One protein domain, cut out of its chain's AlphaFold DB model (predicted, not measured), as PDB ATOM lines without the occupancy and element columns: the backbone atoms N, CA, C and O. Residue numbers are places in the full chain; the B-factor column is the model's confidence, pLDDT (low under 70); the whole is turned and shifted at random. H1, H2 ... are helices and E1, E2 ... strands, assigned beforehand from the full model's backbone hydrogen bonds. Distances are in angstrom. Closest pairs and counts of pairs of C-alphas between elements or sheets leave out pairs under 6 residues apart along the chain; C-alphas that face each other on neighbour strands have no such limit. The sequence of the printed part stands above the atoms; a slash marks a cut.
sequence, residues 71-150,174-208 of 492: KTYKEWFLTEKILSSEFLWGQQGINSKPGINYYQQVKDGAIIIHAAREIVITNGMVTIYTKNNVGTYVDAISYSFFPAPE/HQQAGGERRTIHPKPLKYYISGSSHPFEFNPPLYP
ATOM      1  N   LYS A  71     360.951 274.253 243.966       93.75
ATOM      2  CA  LYS A  71     361.931 274.539 242.915       93.75
ATOM      3  C   LYS A  71     362.340 276.009 242.848       93.75
ATOM      4  O   LYS A  71     363.486 276.307 243.165       93.75
ATOM      5  N   THR A  72     361.434 276.916 242.473       95.19
ATOM      6  CA  THR A  72     361.785 278.304 242.111       95.19
ATOM      7  C   THR A  72     362.529 279.029 243.231       95.19
ATOM      8  O   THR A  72     363.606 279.579 243.006       95.19
ATOM      9  N   TYR A  73     361.995 278.989 244.456       94.94
ATOM     10  CA  TYR A  73     362.631 279.658 245.590       94.94
ATOM     11  C   TYR A  73     363.977 279.024 245.945       94.94
ATOM     12  O   TYR A  73     364.981 279.718 246.086       94.94
ATOM     13  N   LYS A  74     363.997 277.692 246.048       90.06
ATOM     14  CA  LYS A  74     365.189 276.907 246.363       90.06
ATOM     15  C   LYS A  74     366.334 277.200 245.392       90.06
ATOM     16  O   LYS A  74     367.450 277.451 245.835       90.06
ATOM     17  N   GLU A  75     366.074 277.139 244.089       90.56
ATOM     18  CA  GLU A  75     367.092 277.340 243.053       90.56
ATOM     19  C   GLU A  75     367.653 278.764 243.079       90.56
ATOM     20  O   GLU A  75     368.858 278.933 242.929       90.56
ATOM     21  N   TRP A  76     366.814 279.771 243.343       92.38
ATOM     22  CA  TRP A  76     367.252 281.158 243.498       92.38
ATOM     23  C   TRP A  76     368.050 281.396 244.784       92.38
ATOM     24  O   TRP A  76     369.159 281.933 244.739       92.38
ATOM     25  N   PHE A  77     367.505 280.982 245.930       89.69
ATOM     26  CA  PHE A  77     368.105 281.231 247.238       89.69
ATOM     27  C   PHE A  77     369.465 280.541 247.376       89.69
ATOM     28  O   PHE A  77     370.396 281.117 247.931       89.69
ATOM     29  N   LEU A  78     369.604 279.330 246.828       85.56
ATOM     30  CA  LEU A  78     370.842 278.553 246.891       85.56
ATOM     31  C   LEU A  78     371.880 278.951 245.828       85.56
ATOM     32  O   LEU A  78     372.930 278.311 245.747       85.56
ATOM     33  N   THR A  79     371.628 279.991 245.026       83.81
ATOM     34  CA  THR A  79     372.683 280.573 244.187       83.81
ATOM     35  C   THR A  79     373.784 281.173 245.054       83.81
ATOM     36  O   THR A  79     373.521 281.746 246.109       83.81
ATOM     37  N   GLU A  80     375.032 281.097 244.586       74.38
ATOM     38  CA  GLU A  80     376.195 281.610 245.320       74.38
ATOM     39  C   GLU A  80     376.024 283.078 245.731       74.38
ATOM     40  O   GLU A  80     376.310 283.429 246.874       74.38
ATOM     41  N   LYS A  81     375.504 283.921 244.827       81.56
ATOM     42  CA  LYS A  81     375.276 285.349 245.078       81.56
ATOM     43  C   LYS A  81     374.330 285.574 246.262       81.56
ATOM     44  O   LYS A  81     374.696 286.301 247.182       81.56
ATOM     45  N   ILE A  82     373.146 284.955 246.235       85.44
ATOM     46  CA  ILE A  82     372.086 285.178 247.232       85.44
ATOM     47  C   ILE A  82     372.422 284.488 248.549       85.44
ATOM     48  O   ILE A  82     372.362 285.106 249.608       85.44
ATOM     49  N   LEU A  83     372.849 283.226 248.494       81.38
ATOM     50  CA  LEU A  83     373.223 282.476 249.686       81.38
ATOM     51  C   LEU A  83     374.365 283.165 250.439       81.38
ATOM     52  O   LEU A  83     374.364 283.232 251.668       81.38
ATOM     53  N   SER A  84     375.319 283.737 249.703       76.94
ATOM     54  CA  SER A  84     376.356 284.560 250.304       76.94
ATOM     55  C   SER A  84     375.754 285.808 250.948       76.94
ATOM     56  O   SER A  84     375.895 285.978 252.159       76.94
ATOM     57  N   SER A  85     375.108 286.688 250.174       81.44
ATOM     58  CA  SER A  85     374.687 288.008 250.672       81.44
ATOM     59  C   SER A  85     373.680 287.934 251.818       81.44
ATOM     60  O   SER A  85     373.779 288.725 252.751       81.44
ATOM     61  N   GLU A  86     372.765 286.966 251.782       85.44
ATOM     62  CA  GLU A  86     371.640 286.883 252.718       85.44
ATOM     63  C   GLU A  86     371.924 285.960 253.908       85.44
ATOM     64  O   GLU A  86     371.587 286.291 255.044       85.44
ATOM     65  N   PHE A  87     372.570 284.809 253.684       83.38
ATOM     66  CA  PHE A  87     372.771 283.801 254.732       83.38
ATOM     67  C   PHE A  87     374.182 283.808 255.324       83.38
ATOM     68  O   PHE A  87     374.325 283.728 256.542       83.38
ATOM     69  N   LEU A  88     375.240 283.909 254.516       77.06
ATOM     70  CA  LEU A  88     376.605 283.924 255.061       77.06
ATOM     71  C   LEU A  88     376.958 285.283 255.668       77.06
ATOM     72  O   LEU A  88     377.407 285.344 256.812       77.06
ATOM     73  N   TRP A  89     376.735 286.353 254.902       77.00
ATOM     74  CA  TRP A  89     377.122 287.733 255.226       77.00
ATOM     75  C   TRP A  89     375.966 288.577 255.751       77.00
ATOM     76  O   TRP A  89     376.193 289.651 256.308       77.00
ATOM     77  N   GLY A  90     374.729 288.123 255.568       75.75
ATOM     78  CA  GLY A  90     373.556 288.893 255.953       75.75
ATOM     79  C   GLY A  90     373.468 289.054 257.465       75.75
ATOM     80  O   GLY A  90     373.776 288.132 258.220       75.75
ATOM     81  N   GLN A  91     373.010 290.222 257.923       74.19
ATOM     82  CA  GLN A  91     372.837 290.506 259.354       74.19
ATOM     83  C   GLN A  91     371.912 289.507 260.058       74.19
ATOM     84  O   GLN A  91     372.065 289.287 261.252       74.19
ATOM     85  N   GLN A  92     370.968 288.905 259.331       72.06
ATOM     86  CA  GLN A  92     370.050 287.888 259.857       72.06
ATOM     87  C   GLN A  92     370.550 286.449 259.628       72.06
ATOM     88  O   GLN A  92     369.907 285.493 260.052       72.06
ATOM     89  N   GLY A  93     371.698 286.289 258.963       75.12
ATOM     90  CA  GLY A  93     372.354 285.020 258.675       75.12
ATOM     91  C   GLY A  93     373.419 284.640 259.710       75.12
ATOM     92  O   GLY A  93     373.375 285.060 260.865       75.12
ATOM     93  N   ILE A  94     374.417 283.849 259.304       76.31
ATOM     94  CA  ILE A  94     375.534 283.407 260.159       76.31
ATOM     95  C   ILE A  94     376.361 284.598 260.666       76.31
ATOM     96  O   ILE A  94     376.884 284.524 261.776       76.31
ATOM     97  N   ASN A  95     376.426 285.706 259.914       66.88
ATOM     98  CA  ASN A  95     377.121 286.947 260.295       66.88
ATOM     99  C   ASN A  95     376.604 287.581 261.607       66.88
ATOM    100  O   ASN A  95     377.249 288.455 262.177       66.88
ATOM    101  N   SER A  96     375.455 287.129 262.122       52.81
ATOM    102  CA  SER A  96     374.965 287.486 263.460       52.81
ATOM    103  C   SER A  96     375.663 286.741 264.610       52.81
ATOM    104  O   SER A  96     375.503 287.124 265.770       52.81
ATOM    105  N   LYS A  97     376.447 285.686 264.338       52.44
ATOM    106  CA  LYS A  97     377.194 284.943 265.365       52.44
ATOM    107  C   LYS A  97     378.570 285.601 265.586       52.44
ATOM    108  O   LYS A  97     379.369 285.651 264.650       52.44
ATOM    109  N   PRO A  98     378.885 286.089 266.804       37.22
ATOM    110  CA  PRO A  98     380.153 286.759 267.075       37.22
ATOM    111  C   PRO A  98     381.354 285.850 266.764       37.22
ATOM    112  O   PRO A  98     381.420 284.728 267.265       37.22
ATOM    113  N   GLY A  99     382.324 286.349 265.985       44.81
ATOM    114  CA  GLY A  99     383.666 285.755 265.889       44.81
ATOM    115  C   GLY A  99     384.150 285.285 264.514       44.81
ATOM    116  O   GLY A  99     385.177 284.607 264.470       44.81
ATOM    117  N   ILE A 100     383.484 285.620 263.400       50.09
ATOM    118  CA  ILE A 100     383.964 285.221 262.067       50.09
ATOM    119  C   ILE A 100     384.187 286.432 261.147       50.09
ATOM    120  O   ILE A 100     383.261 286.945 260.535       50.09
ATOM    121  N   ASN A 101     385.444 286.888 261.062       43.12
ATOM    122  CA  ASN A 101     385.896 287.915 260.116       43.12
ATOM    123  C   ASN A 101     386.339 287.258 258.800       43.12
ATOM    124  O   ASN A 101     387.042 286.247 258.836       43.12
ATOM    125  N   TYR A 102     386.026 287.859 257.650       51.12
ATOM    126  CA  TYR A 102     386.474 287.365 256.344       51.12
ATOM    127  C   TYR A 102     386.766 288.510 255.347       51.12
ATOM    128  O   TYR A 102     386.283 289.624 255.542       51.12
ATOM    129  N   TYR A 103     387.508 288.229 254.261       42.97
ATOM    130  CA  TYR A 103     387.701 289.141 253.115       42.97
ATOM    131  C   TYR A 103     387.636 288.412 251.757       42.97
ATOM    132  O   TYR A 103     388.012 287.248 251.644       42.97
ATOM    133  N   GLN A 104     387.149 289.100 250.719       45.69
ATOM    134  CA  GLN A 104     386.746 288.508 249.434       45.69
ATOM    135  C   GLN A 104     387.813 288.633 248.331       45.69
ATOM    136  O   GLN A 104     388.390 289.705 248.146       45.69
ATOM    137  N   GLN A 105     387.978 287.580 247.516       35.69
ATOM    138  CA  GLN A 105     388.501 287.673 246.149       35.69
ATOM    139  C   GLN A 105     387.689 286.751 245.214       35.69
ATOM    140  O   GLN A 105     387.360 285.623 245.573       35.69
ATOM    141  N   VAL A 106     387.319 287.235 244.023       34.75
ATOM    142  CA  VAL A 106     386.571 286.456 243.015       34.75
ATOM    143  C   VAL A 106     387.527 286.064 241.894       34.75
ATOM    144  O   VAL A 106     388.172 286.945 241.321       34.75
ATOM    145  N   LYS A 107     387.625 284.769 241.569       30.92
ATOM    146  CA  LYS A 107     388.424 284.280 240.437       30.92
ATOM    147  C   LYS A 107     387.723 283.101 239.752       30.92
ATOM    148  O   LYS A 107     387.316 282.160 240.417       30.92
ATOM    149  N   ASP A 108     387.581 283.165 238.428       31.83
ATOM    150  CA  ASP A 108     387.092 282.070 237.569       31.83
ATOM    151  C   ASP A 108     385.743 281.447 237.990       31.83
ATOM    152  O   ASP A 108     385.553 280.236 237.923       31.83
ATOM    153  N   GLY A 109     384.790 282.276 238.431       31.53
ATOM    154  CA  GLY A 109     383.453 281.808 238.824       31.53
ATOM    155  C   GLY A 109     383.402 281.057 240.159       31.53
ATOM    156  O   GLY A 109     382.369 280.482 240.473       31.53
ATOM    157  N   ALA A 110     384.487 281.081 240.939       28.88
ATOM    158  CA  ALA A 110     384.528 280.639 242.326       28.88
ATOM    159  C   ALA A 110     384.907 281.818 243.239       28.88
ATOM    160  O   ALA A 110     385.888 282.534 242.993       28.88
ATOM    161  N   ILE A 111     384.145 282.044 244.312       37.66
ATOM    162  CA  ILE A 111     384.547 282.973 245.372       37.66
ATOM    163  C   ILE A 111     385.532 282.251 246.303       37.66
ATOM    164  O   ILE A 111     385.149 281.406 247.108       37.66
ATOM    165  N   ILE A 112     386.818 282.602 246.213       39.84
ATOM    166  CA  ILE A 112     387.863 282.087 247.106       39.84
ATOM    167  C   ILE A 112     388.123 283.145 248.178       39.84
ATOM    168  O   ILE A 112     388.693 284.205 247.923       39.84
ATOM    169  N   ILE A 113     387.691 282.862 249.403       43.91
ATOM    170  CA  ILE A 113     387.924 283.728 250.561       43.91
ATOM    171  C   ILE A 113     389.181 283.237 251.260       43.91
ATOM    172  O   ILE A 113     389.227 282.115 251.760       43.91
ATOM    173  N   HIS A 114     390.214 284.073 251.276       42.03
ATOM    174  CA  HIS A 114     391.475 283.751 251.922       42.03
ATOM    175  C   HIS A 114     391.432 284.182 253.390       42.03
ATOM    176  O   HIS A 114     391.567 285.338 253.733       42.03
ATOM    177  N   ALA A 115     391.305 283.236 254.299       42.94
ATOM    178  CA  ALA A 115     391.984 283.281 255.594       42.94
ATOM    179  C   ALA A 115     392.363 281.828 255.904       42.94
ATOM    180  O   ALA A 115     392.355 281.002 254.996       42.94
ATOM    181  N   ALA A 116     392.641 281.444 257.147       52.12
ATOM    182  CA  ALA A 116     392.812 280.033 257.522       52.12
ATOM    183  C   ALA A 116     391.565 279.148 257.250       52.12
ATOM    184  O   ALA A 116     391.462 278.060 257.803       52.12
ATOM    185  N   ARG A 117     390.589 279.601 256.448       57.22
ATOM    186  CA  ARG A 117     389.365 278.902 256.082       57.22
ATOM    187  C   ARG A 117     389.025 279.087 254.602       57.22
ATOM    188  O   ARG A 117     389.233 280.170 254.074       57.22
ATOM    189  N   GLU A 118     388.503 278.042 253.966       63.25
ATOM    190  CA  GLU A 118     388.005 278.030 252.581       63.25
ATOM    191  C   GLU A 118     386.512 277.697 252.589       63.25
ATOM    192  O   GLU A 118     386.089 276.826 253.346       63.25
ATOM    193  N   ILE A 119     385.715 278.380 251.767       67.12
ATOM    194  CA  ILE A 119     384.265 278.173 251.691       67.12
ATOM    195  C   ILE A 119     383.940 277.501 250.363       67.12
ATOM    196  O   ILE A 119     384.332 277.994 249.310       67.12
ATOM    197  N   VAL A 120     383.206 276.394 250.419       66.62
ATOM    198  CA  VAL A 120     382.712 275.676 249.245       66.62
ATOM    199  C   VAL A 120     381.198 275.575 249.345       66.62
ATOM    200  O   VAL A 120     380.659 275.164 250.373       66.62
ATOM    201  N   ILE A 121     380.508 275.948 248.271       65.38
ATOM    202  CA  ILE A 121     379.058 275.808 248.146       65.38
ATOM    203  C   ILE A 121     378.797 274.712 247.115       65.38
ATOM    204  O   ILE A 121     379.228 274.806 245.968       65.38
ATOM    205  N   THR A 122     378.125 273.633 247.511       64.56
ATOM    206  CA  THR A 122     377.819 272.512 246.607       64.56
ATOM    207  C   THR A 122     376.430 271.975 246.905       64.56
ATOM    208  O   THR A 122     376.132 271.604 248.036       64.56
ATOM    209  N   ASN A 123     375.561 271.928 245.889       63.22
ATOM    210  CA  ASN A 123     374.189 271.408 245.995       63.22
ATOM    211  C   ASN A 123     373.365 272.014 247.153       63.22
ATOM    212  O   ASN A 123     372.565 271.321 247.779       63.22
ATOM    213  N   GLY A 124     373.560 273.302 247.463       58.03
ATOM    214  CA  GLY A 124     372.853 273.977 248.559       58.03
ATOM    215  C   GLY A 124     373.380 273.684 249.964       58.03
ATOM    216  O   GLY A 124     372.755 274.085 250.944       58.03
ATOM    217  N   MET A 125     374.513 272.989 250.065       67.56
ATOM    218  CA  MET A 125     375.287 272.855 251.290       67.56
ATOM    219  C   MET A 125     376.400 273.897 251.287       67.56
ATOM    220  O   MET A 125     377.098 274.055 250.284       67.56
ATOM    221  N   VAL A 126     376.569 274.591 252.409       72.56
ATOM    222  CA  VAL A 126     377.703 275.494 252.621       72.56
ATOM    223  C   VAL A 126     378.699 274.793 253.524       72.56
ATOM    224  O   VAL A 126     378.368 274.499 254.667       72.56
ATOM    225  N   THR A 127     379.909 274.539 253.041       74.50
ATOM    226  CA  THR A 127     380.980 273.935 253.835       74.50
ATOM    227  C   THR A 127     382.108 274.931 254.026       74.50
ATOM    228  O   THR A 127     382.684 275.437 253.066       74.50
ATOM    229  N   ILE A 128     382.429 275.210 255.285       74.06
ATOM    230  CA  ILE A 128     383.541 276.062 255.688       74.06
ATOM    231  C   ILE A 128     384.658 275.149 256.178       74.06
ATOM    232  O   ILE A 128     384.591 274.601 257.278       74.06
ATOM    233  N   TYR A 129     385.691 274.987 255.363       72.56
ATOM    234  CA  TYR A 129     386.895 274.260 255.727       72.56
ATOM    235  C   TYR A 129     387.839 275.146 256.525       72.56
ATOM    236  O   TYR A 129     387.973 276.320 256.211       72.56
ATOM    237  N   THR A 130     388.557 274.587 257.494       68.38
ATOM    238  CA  THR A 130     389.695 275.237 258.159       68.38
ATOM    239  C   THR A 130     390.992 274.601 257.674       68.38
ATOM    240  O   THR A 130     391.115 273.379 257.667       68.38
ATOM    241  N   LYS A 131     391.963 275.421 257.267       64.75
ATOM    242  CA  LYS A 131     393.313 275.016 256.871       64.75
ATOM    243  C   LYS A 131     394.303 275.274 258.003       64.75
ATOM    244  O   LYS A 131     394.240 276.302 258.673       64.75
ATOM    245  N   ASN A 132     395.245 274.357 258.194       69.62
ATOM    246  CA  ASN A 132     396.408 274.596 259.047       69.62
ATOM    247  C   ASN A 132     397.410 275.557 258.374       69.62
ATOM    248  O   ASN A 132     397.274 275.904 257.199       69.62
ATOM    249  N   ASN A 133     398.466 275.937 259.099       65.62
ATOM    250  CA  ASN A 133     399.522 276.845 258.620       65.62
ATOM    251  C   ASN A 133     400.294 276.331 257.386       65.62
ATOM    252  O   ASN A 133     401.089 277.070 256.815       65.62
ATOM    253  N   VAL A 134     400.074 275.076 256.986       70.44
ATOM    254  CA  VAL A 134     400.699 274.415 255.832       70.44
ATOM    255  C   VAL A 134     399.708 274.232 254.670       70.44
ATOM    256  O   VAL A 134     400.012 273.553 253.695       70.44
ATOM    257  N   GLY A 135     398.507 274.817 254.763       65.25
ATOM    258  CA  GLY A 135     397.485 274.796 253.712       65.25
ATOM    259  C   GLY A 135     396.646 273.515 253.634       65.25
ATOM    260  O   GLY A 135     395.841 273.384 252.716       65.25
ATOM    261  N   THR A 136     396.798 272.581 254.579       71.94
ATOM    262  CA  THR A 136     396.023 271.328 254.626       71.94
ATOM    263  C   THR A 136     394.715 271.531 255.384       71.94
ATOM    264  O   THR A 136     394.728 272.133 256.458       71.94
ATOM    265  N   TYR A 137     393.603 271.004 254.867       72.25
ATOM    266  CA  TYR A 137     392.320 271.013 255.572       72.25
ATOM    267  C   TYR A 137     392.386 270.159 256.843       72.25
ATOM    268  O   TYR A 137     392.787 268.999 256.793       72.25
ATOM    269  N   VAL A 138     391.998 270.737 257.977       72.38
ATOM    270  CA  VAL A 138     392.011 270.087 259.297       72.38
ATOM    271  C   VAL A 138     390.633 270.000 259.943       72.38
ATOM    272  O   VAL A 138     390.453 269.198 260.851       72.38
ATOM    273  N   ASP A 139     389.670 270.795 259.479       69.00
ATOM    274  CA  ASP A 139     388.296 270.776 259.978       69.00
ATOM    275  C   ASP A 139     387.328 271.259 258.889       69.00
ATOM    276  O   ASP A 139     387.742 271.963 257.964       69.00
ATOM    277  N   ALA A 140     386.053 270.893 258.996       73.50
ATOM    278  CA  ALA A 140     384.992 271.336 258.105       73.50
ATOM    279  C   ALA A 140     383.668 271.470 258.866       73.50
ATOM    280  O   ALA A 140     383.187 270.513 259.469       73.50
ATOM    281  N   ILE A 141     383.050 272.648 258.783       74.19
ATOM    282  CA  ILE A 141     381.696 272.885 259.288       74.19
ATOM    283  C   ILE A 141     380.760 272.978 258.092       74.19
ATOM    284  O   ILE A 141     380.940 273.849 257.241       74.19
ATOM    285  N   SER A 142     379.755 272.108 258.040       78.69
ATOM    286  CA  SER A 142     378.745 272.128 256.977       78.69
ATOM    287  C   SER A 142     377.408 272.646 257.488       78.69
ATOM    288  O   SER A 142     376.953 272.253 258.560       78.69
ATOM    289  N   TYR A 143     376.764 273.484 256.683       82.69
ATOM    290  CA  TYR A 143     375.413 273.989 256.879       82.69
ATOM    291  C   TYR A 143     374.512 273.424 255.787       82.69
ATOM    292  O   TYR A 143     374.824 273.541 254.599       82.69
ATOM    293  N   SER A 144     373.394 272.820 256.178       82.94
ATOM    294  CA  SER A 144     372.430 272.228 255.246       82.94
ATOM    295  C   SER A 144     371.006 272.625 255.601       82.94
ATOM    296  O   SER A 144     370.603 272.498 256.757       82.94
ATOM    297  N   PHE A 145     370.227 273.040 254.607       84.75
ATOM    298  CA  PHE A 145     368.809 273.346 254.781       84.75
ATOM    299  C   PHE A 145     367.972 272.071 254.714       84.75
ATOM    300  O   PHE A 145     368.009 271.347 253.715       84.75
ATOM    301  N   PHE A 146     367.232 271.794 255.786       77.94
ATOM    302  CA  PHE A 146     366.295 270.678 255.840       77.94
ATOM    303  C   PHE A 146     365.070 271.067 256.691       77.94
ATOM    304  O   PHE A 146     365.244 271.459 257.843       77.94
ATOM    305  N   PRO A 147     363.832 270.975 256.170       80.81
ATOM    306  CA  PRO A 147     363.478 270.674 254.779       80.81
ATOM    307  C   PRO A 147     364.065 271.693 253.785       80.81
ATOM    308  O   PRO A 147     364.662 272.694 254.178       80.81
ATOM    309  N   ALA A 148     363.945 271.403 252.485       84.69
ATOM    310  CA  ALA A 148     364.444 272.301 251.446       84.69
ATOM    311  C   ALA A 148     363.835 273.714 251.592       84.69
ATOM    312  O   ALA A 148     362.659 273.813 251.949       84.69
ATOM    313  N   PRO A 149     364.600 274.787 251.305       89.44
ATOM    314  CA  PRO A 149     364.097 276.153 251.385       89.44
ATOM    315  C   PRO A 149     362.846 276.346 250.531       89.44
ATOM    316  O   PRO A 149     362.879 276.074 249.331       89.44
ATOM    317  N   GLU A 150     361.770 276.838 251.142       91.62
ATOM    318  CA  GLU A 150     360.513 277.100 250.450       91.62
ATOM    319  C   GLU A 150     359.756 278.264 251.090       91.62
ATOM    320  O   GLU A 150     359.578 278.306 252.309       91.62
ATOM    321  N   HIS A 174     362.750 294.564 242.928       83.06
ATOM    322  CA  HIS A 174     362.617 294.724 244.379       83.06
ATOM    323  C   HIS A 174     363.582 295.769 244.963       83.06
ATOM    324  O   HIS A 174     363.421 296.177 246.109       83.06
ATOM    325  N   GLN A 175     364.576 296.195 244.179       85.00
ATOM    326  CA  GLN A 175     365.587 297.179 244.566       85.00
ATOM    327  C   GLN A 175     365.240 298.590 244.082       85.00
ATOM    328  O   GLN A 175     365.940 299.537 244.429       85.00
ATOM    329  N   GLN A 176     364.194 298.752 243.265       84.00
ATOM    330  CA  GLN A 176     363.751 300.075 242.827       84.00
ATOM    331  C   GLN A 176     363.360 300.929 244.037       84.00
ATOM    332  O   GLN A 176     362.809 300.435 245.022       84.00
ATOM    333  N   ALA A 177     363.627 302.230 243.975       71.38
ATOM    334  CA  ALA A 177     363.310 303.139 245.069       71.38
ATOM    335  C   ALA A 177     361.783 303.321 245.202       71.38
ATOM    336  O   ALA A 177     361.089 303.719 244.264       71.38
ATOM    337  N   GLY A 178     361.258 303.009 246.390       68.25
ATOM    338  CA  GLY A 178     359.826 302.784 246.615       68.25
ATOM    339  C   GLY A 178     359.411 301.312 246.484       68.25
ATOM    340  O   GLY A 178     358.242 300.994 246.606       68.25
ATOM    341  N   GLY A 179     360.347 300.397 246.257       64.56
ATOM    342  CA  GLY A 179     360.098 298.960 246.272       64.56
ATOM    343  C   GLY A 179     360.382 298.271 247.611       64.56
ATOM    344  O   GLY A 179     360.119 297.076 247.762       64.56
ATOM    345  N   GLU A 180     360.914 299.016 248.580       65.19
ATOM    346  CA  GLU A 180     361.357 298.523 249.882       65.19
ATOM    347  C   GLU A 180     360.171 298.251 250.819       65.19
ATOM    348  O   GLU A 180     359.809 299.061 251.670       65.19
ATOM    349  N   ARG A 181     359.547 297.085 250.667       66.06
ATOM    350  CA  ARG A 181     358.460 296.611 251.534       66.06
ATOM    351  C   ARG A 181     359.073 295.769 252.651       66.06
ATOM    352  O   ARG A 181     359.145 294.549 252.553       66.06
ATOM    353  N   ARG A 182     359.668 296.441 253.642       53.88
ATOM    354  CA  ARG A 182     360.702 295.853 254.518       53.88
ATOM    355  C   ARG A 182     360.209 294.918 255.633       53.88
ATOM    356  O   ARG A 182     361.055 294.354 256.316       53.88
ATOM    357  N   THR A 183     358.908 294.727 255.829       66.12
ATOM    358  CA  THR A 183     358.387 294.110 257.068       66.12
ATOM    359  C   THR A 183     357.680 292.771 256.869       66.12
ATOM    360  O   THR A 183     356.900 292.323 257.703       66.12
ATOM    361  N   ILE A 184     357.964 292.078 255.763       76.88
ATOM    362  CA  ILE A 184     357.402 290.743 255.550       76.88
ATOM    363  C   ILE A 184     358.312 289.684 256.149       76.88
ATOM    364  O   ILE A 184     359.399 289.418 255.637       76.88
ATOM    365  N   HIS A 185     357.811 289.031 257.193       79.62
ATOM    366  CA  HIS A 185     358.479 287.923 257.863       79.62
ATOM    367  C   HIS A 185     357.746 286.610 257.566       79.62
ATOM    368  O   HIS A 185     356.842 286.218 258.310       79.62
ATOM    369  N   PRO A 186     358.080 285.923 256.458       84.75
ATOM    370  CA  PRO A 186     357.559 284.584 256.213       84.75
ATOM    371  C   PRO A 186     358.099 283.600 257.258       84.75
ATOM    372  O   PRO A 186     359.007 283.906 258.033       84.75
ATOM    373  N   LYS A 187     357.544 282.388 257.263       86.25
ATOM    374  CA  LYS A 187     357.983 281.314 258.152       86.25
ATOM    375  C   LYS A 187     359.509 281.113 258.030       86.25
ATOM    376  O   LYS A 187     359.989 280.944 256.905       86.25
ATOM    377  N   PRO A 188     360.263 281.102 259.148       87.88
ATOM    378  CA  PRO A 188     361.707 280.913 259.107       87.88
ATOM    379  C   PRO A 188     362.117 279.607 258.420       87.88
ATOM    380  O   PRO A 188     361.474 278.564 258.578       87.88
ATOM    381  N   LEU A 189     363.227 279.653 257.685       87.44
ATOM    382  CA  LEU A 189     363.877 278.463 257.150       87.44
ATOM    383  C   LEU A 189     364.649 277.746 258.248       87.44
ATOM    384  O   LEU A 189     365.205 278.372 259.149       87.44
ATOM    385  N   LYS A 190     364.749 276.424 258.113       85.69
ATOM    386  CA  LYS A 190     365.512 275.579 259.028       85.69
ATOM    387  C   LYS A 190     366.806 275.116 258.387       85.69
ATOM    388  O   LYS A 190     366.809 274.596 257.270       85.69
ATOM    389  N   TYR A 191     367.902 275.275 259.120       85.00
ATOM    390  CA  TYR A 191     369.205 274.753 258.731       85.00
ATOM    391  C   TYR A 191     369.871 273.994 259.878       85.00
ATOM    392  O   TYR A 191     369.661 274.274 261.056       85.00
ATOM    393  N   TYR A 192     370.697 273.023 259.517       81.56
ATOM    394  CA  TYR A 192     371.459 272.187 260.434       81.56
ATOM    395  C   TYR A 192     372.943 272.453 260.257       81.56
ATOM    396  O   TYR A 192     373.407 272.701 259.147       81.56
ATOM    397  N   ILE A 193     373.673 272.377 261.365       83.56
ATOM    398  CA  ILE A 193     375.134 272.416 261.397       83.56
ATOM    399  C   ILE A 193     375.626 270.974 261.538       83.56
ATOM    400  O   ILE A 193     375.029 270.202 262.288       83.56
ATOM    401  N   SER A 194     376.704 270.605 260.848       75.62
ATOM    402  CA  SER A 194     377.340 269.287 260.954       75.62
ATOM    403  C   SER A 194     377.528 268.862 262.416       75.62
ATOM    404  O   SER A 194     378.190 269.555 263.188       75.62
ATOM    405  N   GLY A 195     376.935 267.725 262.794       74.69
ATOM    406  CA  GLY A 195     376.973 267.193 264.161       74.69
ATOM    407  C   GLY A 195     375.881 267.712 265.110       74.69
ATOM    408  O   GLY A 195     375.775 267.202 266.222       74.69
ATOM    409  N   SER A 196     375.042 268.670 264.697       79.56
ATOM    410  CA  SER A 196     373.876 269.125 265.470       79.56
ATOM    411  C   SER A 196     372.628 268.306 265.143       79.56
ATOM    412  O   SER A 196     372.267 268.146 263.978       79.56
ATOM    413  N   SER A 197     371.909 267.859 266.175       78.00
ATOM    414  CA  SER A 197     370.565 267.278 266.045       78.00
ATOM    415  C   SER A 197     369.445 268.327 266.071       78.00
ATOM    416  O   SER A 197     368.296 267.997 265.785       78.00
ATOM    417  N   HIS A 198     369.760 269.577 266.427       82.31
ATOM    418  CA  HIS A 198     368.791 270.664 266.557       82.31
ATOM    419  C   HIS A 198     368.896 271.628 265.364       82.31
ATOM    420  O   HIS A 198     370.017 272.030 265.020       82.31
ATOM    421  N   PRO A 199     367.762 271.997 264.735       82.94
ATOM    422  CA  PRO A 199     367.746 272.998 263.680       82.94
ATOM    423  C   PRO A 199     367.957 274.399 264.257       82.94
ATOM    424  O   PRO A 199     367.546 274.702 265.376       82.94
ATOM    425  N   PHE A 200     368.554 275.262 263.449       84.25
ATOM    426  CA  PHE A 200     368.584 276.703 263.642       84.25
ATOM    427  C   PHE A 200     367.610 277.363 262.670       84.25
ATOM    428  O   PHE A 200     367.374 276.847 261.574       84.25
ATOM    429  N   GLU A 201     367.079 278.515 263.064       85.81
ATOM    430  CA  GLU A 201     366.174 279.309 262.240       85.81
ATOM    431  C   GLU A 201     366.927 280.416 261.504       85.81
ATOM    432  O   GLU A 201     367.902 280.981 262.005       85.81
ATOM    433  N   PHE A 202     366.470 280.703 260.291       84.69
ATOM    434  CA  PHE A 202     366.959 281.779 259.448       84.69
ATOM    435  C   PHE A 202     365.764 282.485 258.819       84.69
ATOM    436  O   PHE A 202     364.921 281.832 258.205       84.69
ATOM    437  N   ASN A 203     365.700 283.807 258.953       86.19
ATOM    438  CA  ASN A 203     364.683 284.605 258.283       86.19
ATOM    439  C   ASN A 203     365.012 284.666 256.788       86.19
ATOM    440  O   ASN A 203     366.039 285.240 256.418       86.19
ATOM    441  N   PRO A 204     364.189 284.057 255.923       86.94
ATOM    442  CA  PRO A 204     364.513 283.996 254.511       86.94
ATOM    443  C   PRO A 204     364.413 285.371 253.846       86.94
ATOM    444  O   PRO A 204     363.475 286.123 254.129       86.94
ATOM    445  N   PRO A 205     365.299 285.669 252.881       88.06
ATOM    446  CA  PRO A 205     365.103 286.793 251.983       88.06
ATOM    447  C   PRO A 205     363.886 286.538 251.085       88.06
ATOM    448  O   PRO A 205     363.612 285.397 250.684       88.06
ATOM    449  N   LEU A 206     363.167 287.604 250.739       88.56
ATOM    450  CA  LEU A 206     362.019 287.525 249.840       88.56
ATOM    451  C   LEU A 206     362.478 287.352 248.392       88.56
ATOM    452  O   LEU A 206     363.389 288.035 247.926       88.56
ATOM    453  N   TYR A 207     361.798 286.470 247.663       91.25
ATOM    454  CA  TYR A 207     361.999 286.332 246.225       91.25
ATOM    455  C   TYR A 207     361.546 287.617 245.499       91.25
ATOM    456  O   TYR A 207     360.510 288.173 245.858       91.25
ATOM    457  N   PRO A 208     362.264 288.115 244.475       90.31
ATOM    458  CA  PRO A 208     361.884 289.333 243.763       90.31
ATOM    459  C   PRO A 208     360.425 289.313 243.278       90.31
ATOM    460  O   PRO A 208     360.018 288.395 242.565       90.31
TER     461      PRO A 208
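AT A GLANCE: This is residues 71 to 150 and 174 to 208 of the 492 residues of an uncharacterized protein of Sporomusa sp. KB1 (UniProt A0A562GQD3). A strongly twisted wall of five antiparallel strands, in the order E3, E4, E5, E6, E7, has the short helix H2 on it, beside its strands and over none of them, with H2's centre 4.9 A from the mean of the C-alphas. H1 leads into H2 at a steep angle, and the small hairpin E1 and E2 sits beside the edge strand E3, while the unnamed residues 174 to 188 and the turn between E4 and E5 lie toward opposite ends of the longest axis. The printed part has 115 residues, with two named helices and then seven named strands; its class is mixed, and 53 residues, under half, are in named elements. It is compact, with a radius of gyration of the C-alphas of 15.2 A and spans of 50 by 35 by 29 A.

HOW THE PARTS SIT: H1, residues 72 to 77, is close to but not clearly touching H2, residues 80 to 88; their closest C-alphas, of Phe 77 and Leu 83, are 5.8 A apart. They run the same way at a steep tilt of 69 degrees, only just short of about perpendicular. In both helices every O i to N i+4 pair is within hydrogen-bond range. E1, residues 104 to 107, and E2, residues 110 to 113, form an antiparallel hairpin, with N 112 and O 105 at 3.1 A. The closest C-alphas of E2 and E3, residues 117 to 122, are those of Ile 113 and Ile 119, 6.7 A apart. E3, E4, residues 125 to 131, and E5, residues 137 to 145, form a meander, each strand the antiparallel neighbour of the one before. N 127 and O 120 are 2.8 A apart, and N 128 and O 141 are 2.8 A apart. Pairing is staggered in E6, residues 189 to 193: residues 191 to 193 pair with E5, with N 192 and O 144 at 2.8 A, and residues 189 to 191 pair with E7, residues 200 to 202, with N 189 and O 202 at 2.8 A. H2 is on this sheet, and its closest C-alphas to E3 are those of Glu 80 and Ile 121, 7.1 A apart. H1 is not on it.

IN THESE COORDINATES: H1 begins at C-alpha 72, (361.785, 278.304, 242.111). H2 is 10.0 A long. E3 is 16.2 A, E4 19.0 A, and E5, the longest strand by residues, 23.6 A. E7 ends at C-alpha 202, (366.959, 281.779, 259.448).

THE WHOLE: The C-alphas farthest apart, of Val 134 and Gly 178, are 50.6 A apart. Residues 151 to 173 are not printed; C-alphas 150 and 174 are 18.8 A apart across the cut. The link from H2 to E1 is long, with 15 residues. The mean pLDDT of the printed part is 71.3, and 43 residues are under 70, among them 95 to 125 and 178 to 183.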